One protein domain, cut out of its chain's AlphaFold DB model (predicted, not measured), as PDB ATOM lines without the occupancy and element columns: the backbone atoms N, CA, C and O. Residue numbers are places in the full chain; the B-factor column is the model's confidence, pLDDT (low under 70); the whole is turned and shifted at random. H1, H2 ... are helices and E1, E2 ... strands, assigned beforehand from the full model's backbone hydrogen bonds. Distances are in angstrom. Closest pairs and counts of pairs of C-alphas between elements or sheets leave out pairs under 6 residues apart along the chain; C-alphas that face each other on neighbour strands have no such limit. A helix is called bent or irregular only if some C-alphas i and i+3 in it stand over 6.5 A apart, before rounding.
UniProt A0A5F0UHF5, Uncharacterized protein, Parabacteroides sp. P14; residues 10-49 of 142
ATOM      1  N   LYS A  10      43.362 -12.446   8.145       81.25
ATOM      2  CA  LYS A  10      41.981 -12.162   7.759       81.25
ATOM      3  C   LYS A  10      41.252 -13.477   7.450       81.25
ATOM      4  O   LYS A  10      41.822 -14.399   6.872       81.25
ATOM      5  N   ALA A  11      39.976 -13.567   7.826       77.31
ATOM      6  CA  ALA A  11      39.175 -14.758   7.556       77.31
ATOM      7  C   ALA A  11      39.245 -15.134   6.060       77.31
ATOM      8  O   ALA A  11      39.032 -14.284   5.196       77.31
ATOM      9  N   GLY A  12      39.586 -16.394   5.775       71.19
ATOM     10  CA  GLY A  12      39.716 -16.928   4.416       71.19
ATOM     11  C   GLY A  12      41.074 -16.729   3.727       71.19
ATOM     12  O   GLY A  12      41.310 -17.377   2.712       71.19
ATOM     13  N   SER A  13      42.003 -15.914   4.249       80.25
ATOM     14  CA  SER A  13      43.316 -15.741   3.594       80.25
ATOM     15  C   SER A  13      44.246 -16.939   3.790       80.25
ATOM     16  O   SER A  13      44.986 -17.291   2.873       80.25
ATOM     17  N   GLY A  14      44.168 -17.607   4.945       82.00
ATOM     18  CA  GLY A  14      45.047 -18.732   5.272       82.00
ATOM     19  C   GLY A  14      44.899 -19.911   4.306       82.00
ATOM     20  O   GLY A  14      45.897 -20.445   3.831       82.00
ATOM     21  N   SER A  15      43.666 -20.276   3.937       80.88
ATOM     22  CA  SER A  15      43.413 -21.336   2.952       80.88
ATOM     23  C   SER A  15      43.982 -20.988   1.578       80.88
ATOM     24  O   SER A  15      44.608 -21.833   0.946       80.88
ATOM     25  N   THR A  16      43.827 -19.739   1.137       80.81
ATOM     26  CA  THR A  16      44.364 -19.276  -0.149       80.81
ATOM     27  C   THR A  16      45.891 -19.289  -0.150       80.81
ATOM     28  O   THR A  16      46.499 -19.734  -1.115       80.81
ATOM     29  N   ARG A  17      46.533 -18.882   0.954       84.31
ATOM     30  CA  ARG A  17      47.996 -18.955   1.090       84.31
ATOM     31  C   ARG A  17      48.517 -20.389   1.027       84.31
ATOM     32  O   ARG A  17      49.529 -20.616   0.376       84.31
ATOM     33  N   ILE A  18      47.834 -21.341   1.668       84.31
ATOM     34  CA  ILE A  18      48.202 -22.764   1.608       84.31
ATOM     35  C   ILE A  18      48.101 -23.277   0.167       84.31
ATOM     36  O   ILE A  18      49.036 -23.905  -0.318       84.31
ATOM     37  N   MET A  19      47.006 -22.962  -0.533       82.06
ATOM     38  CA  MET A  19      46.828 -23.355  -1.936       82.06
ATOM     39  C   MET A  19      47.947 -22.792  -2.823       82.06
ATOM     40  O   MET A  19      48.597 -23.553  -3.535       82.06
ATOM     41  N   ASN A  20      48.241 -21.494  -2.702       82.81
ATOM     42  CA  ASN A  20      49.276 -20.830  -3.498       82.81
ATOM     43  C   ASN A  20      50.689 -21.351  -3.181       82.81
ATOM     44  O   ASN A  20      51.521 -21.467  -4.076       82.81
ATOM     45  N   ALA A  21      50.980 -21.664  -1.914       84.56
ATOM     46  CA  ALA A  21      52.276 -22.211  -1.518       84.56
ATOM     47  C   ALA A  21      52.511 -23.613  -2.103       84.56
ATOM     48  O   ALA A  21      53.618 -23.911  -2.548       84.56
ATOM     49  N   TRP A  22      51.473 -24.456  -2.143       85.75
ATOM     50  CA  TRP A  22      51.546 -25.785  -2.758       85.75
ATOM     51  C   TRP A  22      51.690 -25.710  -4.280       85.75
ATOM     52  O   TRP A  22      52.500 -26.438  -4.850       85.75
ATOM     53  N   GLU A  23      50.962 -24.799  -4.925       77.25
ATOM     54  CA  GLU A  23      51.082 -24.541  -6.362       77.25
ATOM     55  C   GLU A  23      52.491 -24.059  -6.739       77.25
ATOM     56  O   GLU A  23      53.101 -24.607  -7.655       77.25
ATOM     57  N   GLY A  24      53.050 -23.105  -5.984       76.50
ATOM     58  CA  GLY A  24      54.411 -22.601  -6.200       76.50
ATOM     59  C   GLY A  24      55.509 -23.648  -5.981       76.50
ATOM     60  O   GLY A  24      56.579 -23.544  -6.573       76.50
ATOM     61  N   ALA A  25      55.248 -24.674  -5.167       77.12
ATOM     62  CA  ALA A  25      56.141 -25.820  -4.983       77.12
ATOM     63  C   ALA A  25      55.918 -26.941  -6.019       77.12
ATOM     64  O   ALA A  25      56.588 -27.975  -5.955       77.12
ATOM     65  N   HIS A  26      54.969 -26.768  -6.948       73.12
ATOM     66  CA  HIS A  26      54.497 -27.804  -7.873       73.12
ATOM     67  C   HIS A  26      54.073 -29.100  -7.164       73.12
ATOM     68  O   HIS A  26      54.207 -30.205  -7.706       73.12
ATOM     69  N   TRP A  27      53.567 -28.978  -5.937       78.62
ATOM     70  CA  TRP A  27      53.000 -30.088  -5.190       78.62
ATOM     71  C   TRP A  27      51.536 -30.282  -5.536       78.62
ATOM     72  O   TRP A  27      50.817 -29.356  -5.916       78.62
ATOM     73  N   ARG A  28      51.077 -31.518  -5.367       75.94
ATOM     74  CA  ARG A  28      49.677 -31.868  -5.554       75.94
ATOM     75  C   ARG A  28      48.775 -31.003  -4.675       75.94
ATOM     76  O   ARG A  28      48.989 -30.897  -3.468       75.94
ATOM     77  N   LYS A  29      47.736 -30.430  -5.290       78.62
ATOM     78  CA  LYS A  29      46.787 -29.534  -4.628       78.62
ATOM     79  C   LYS A  29      46.249 -30.139  -3.317       78.62
ATOM     80  O   LYS A  29      45.847 -31.308  -3.311       78.62
ATOM     81  N   PRO A  30      46.169 -29.343  -2.236       85.69
ATOM     82  CA  PRO A  30      45.473 -29.728  -1.018       85.69
ATOM     83  C   PRO A  30      44.038 -30.200  -1.282       85.69
ATOM     84  O   PRO A  30      43.253 -29.502  -1.931       85.69
ATOM     85  N   LEU A  31      43.680 -31.369  -0.758       83.44
ATOM     86  CA  LEU A  31      42.330 -31.925  -0.876       83.44
ATOM     87  C   LEU A  31      41.504 -31.538   0.348       83.44
ATOM     88  O   LEU A  31      41.977 -31.665   1.476       83.44
ATOM     89  N   ILE A  32      40.272 -31.080   0.120       85.69
ATOM     90  CA  ILE A  32      39.309 -30.779   1.181       85.69
ATOM     91  C   ILE A  32      38.224 -31.849   1.148       85.69
ATOM     92  O   ILE A  32      37.429 -31.893   0.209       85.69
ATOM     93  N   ASN A  33      38.178 -32.688   2.179       84.56
ATOM     94  CA  ASN A  33      37.143 -33.700   2.348       84.56
ATOM     95  C   ASN A  33      36.171 -33.263   3.442       84.56
ATOM     96  O   ASN A  33      36.584 -32.922   4.548       84.56
ATOM     97  N   VAL A  34      34.872 -33.303   3.144       87.25
ATOM     98  CA  VAL A  34      33.814 -33.090   4.137       87.25
ATOM     99  C   VAL A  34      33.294 -34.458   4.562       87.25
ATOM    100  O   VAL A  34      32.678 -35.170   3.768       87.25
ATOM    101  N   LEU A  35      33.578 -34.840   5.805       87.25
ATOM    102  CA  LEU A  35      33.158 -36.104   6.396       87.25
ATOM    103  C   LEU A  35      31.905 -35.869   7.248       87.25
ATOM    104  O   LEU A  35      31.955 -35.065   8.175       87.25
ATOM    105  N   PRO A  36      30.787 -36.562   6.971       84.56
ATOM    106  CA  PRO A  36      29.513 -36.294   7.639       84.56
ATOM    107  C   PRO A  36      29.338 -37.013   8.989       84.56
ATOM    108  O   PRO A  36      28.316 -36.841   9.644       84.56
ATOM    109  N   ARG A  37      30.252 -37.913   9.389       83.00
ATOM    110  CA  ARG A  37      30.120 -38.708  10.629       83.00
ATOM    111  C   ARG A  37      31.480 -39.074  11.239       83.00
ATOM    112  O   ARG A  37      32.099 -40.029  10.772       83.00
ATOM    113  N   PRO A  38      31.915 -38.403  12.322       82.94
ATOM    114  CA  PRO A  38      31.402 -37.121  12.832       82.94
ATOM    115  C   PRO A  38      31.621 -35.983  11.821       82.94
ATOM    116  O   PRO A  38      32.498 -36.108  10.969       82.94
ATOM    117  N   ASP A  39      30.869 -34.885  11.946       87.69
ATOM    118  CA  ASP A  39      31.030 -33.692  11.102       87.69
ATOM    119  C   ASP A  39      32.451 -33.137  11.224       87.69
ATOM    120  O   ASP A  39      32.846 -32.570  12.248       87.69
ATOM    121  N   ARG A  40      33.252 -33.353  10.181       88.69
ATOM    122  CA  ARG A  40      34.652 -32.940  10.112       88.69
ATOM    123  C   ARG A  40      34.992 -32.464   8.713       88.69
ATOM    124  O   ARG A  40      34.472 -32.965   7.720       88.69
ATOM    125  N   VAL A  41      35.920 -31.519   8.650       86.25
ATOM    126  CA  VAL A  41      36.584 -31.134   7.408       86.25
ATOM    127  C   VAL A  41      38.038 -31.555   7.528       86.25
ATOM    128  O   VAL A  41      38.724 -31.149   8.464       86.25
ATOM    129  N   GLU A  42      38.497 -32.378   6.595       87.25
ATOM    130  CA  GLU A  42      39.897 -32.773   6.490       87.25
ATOM    131  C   GLU A  42      40.562 -31.979   5.372       87.25
ATOM    132  O   GLU A  42      40.068 -31.943   4.245       87.25
ATOM    133  N   LEU A  43      41.693 -31.350   5.694       86.12
ATOM    134  CA  LEU A  43      42.590 -30.737   4.723       86.12
ATOM    135  C   LEU A  43      43.812 -31.643   4.563       86.12
ATOM    136  O   LEU A  43      44.678 -31.683   5.436       86.12
ATOM    137  N   CYS A  44      43.883 -32.377   3.458       83.00
ATOM    138  CA  CYS A  44      44.996 -33.272   3.166       83.00
ATOM    139  C   CYS A  44      46.051 -32.541   2.329       83.00
ATOM    140  O   CYS A  44      45.774 -32.120   1.206       83.00
ATOM    141  N   LEU A  45      47.269 -32.431   2.863       83.94
ATOM    142  CA  LEU A  45      48.413 -31.788   2.219       83.94
ATOM    143  C   LEU A  45      49.386 -32.857   1.709       83.94
ATOM    144  O   LEU A  45      50.164 -33.406   2.486       83.94
ATOM    145  N   SER A  46      49.339 -33.177   0.415       76.25
ATOM    146  CA  SER A  46      50.309 -34.103  -0.185       76.25
ATOM    147  C   SER A  46      51.577 -33.350  -0.590       76.25
ATOM    148  O   SER A  46      51.490 -32.279  -1.182       76.25
ATOM    149  N   MET A  47      52.751 -33.909  -0.286       72.69
ATOM    150  CA  MET A  47      54.061 -33.399  -0.736       72.69
ATOM    151  C   MET A  47      54.565 -34.144  -1.984       72.69
ATOM    152  O   MET A  47      55.761 -34.277  -2.221       72.69
ATOM    153  N   GLU A  48      53.639 -34.685  -2.770       68.06
ATOM    154  CA  GLU A  48      53.929 -35.342  -4.038       68.06
ATOM    155  C   GLU A  48      54.159 -34.280  -5.123       68.06
ATOM    156  O   GLU A  48      53.280 -33.453  -5.382       68.06
ATOM    157  N   GLN A  49      55.348 -34.280  -5.735       66.62
ATOM    158  CA  GLN A  49      55.663 -33.408  -6.869       66.62
ATOM    159  C   GLN A  49      54.868 -33.848  -8.102       66.62
ATOM    160  O   GLN A  49      54.982 -34.992  -8.532       66.62
TER     161      GLN A  49
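What this domain is: This is residues 10 to 49 of the 142 residues of an uncharacterized protein of Parabacteroides sp. P14 (UniProt A0A5F0UHF5). The domain is an open V: a two-stranded hairpin, E1 and E2, makes one arm, the helix H1 makes the other, and the link of residues 25 to 30 turns the backbone round at the corner. The far end of the hairpin, residues 35 to 40, sticks out free, while residues 45 to 49 run on from E2 toward the corner. The printed part has 40 residues, with one named helix and two named strands in the order H1, E1, E2; the sheet has the order E1 - E2, antiparallel, and the class is mixed, helices and strands. The whole is loose, with a radius of gyration of the C-alphas of 11.7 A, and flat, with spans of 33 by 28 by 8 A.

How they stand to each other: The sheet is formed by E1, residues 31 to 36, and E2, residues 39 to 44. They are antiparallel neighbours, with 164 degrees between their N-to-C directions, and form a hairpin with a tight link of 2 residues, Arg 37 and Pro 38. C-alphas that face each other include those of Leu 31 and Cys 44, 5.0 A apart, and those of Pro 36 and Asp 39, 4.6 A apart. Within hydrogen-bond range are, for instance, N 33 and O 42 at 2.9 A and N 40 and O 35 at 2.9 A. The helix H1, residues 13 to 24, is joined to E1 by a short link of 6 residues. H1 and E2 are apart, with no C-alpha of the one within 8 A of the other. In H1 every O i to N i+4 pair is within hydrogen-bond range.

Where its parts are: E1 begins at C-alpha 31, at (42.330, -31.925, -0.876), and measures 16.0 A from its first to its last C-alpha. E2 measures 16.1 A and ends at C-alpha 44, at (44.996, -33.272, 3.166). H1 measures 16.3 A, from C-alpha 13 at (43.316, -15.741, 3.594) to C-alpha 24 at (54.411, -22.601, -6.200), and is not bent.

The domain as a whole: The two C-alphas farthest apart are those of Gly 24 and Arg 37, at 33.7 A. The first and last printed C-alphas, of Lys 10 and Gln 49, are 29.2 A apart. The printed part has no cut, and neither of its two links is long. The mean pLDDT of the printed part is 81.1, and the model's confidence is under 70 at residues 48 to 49.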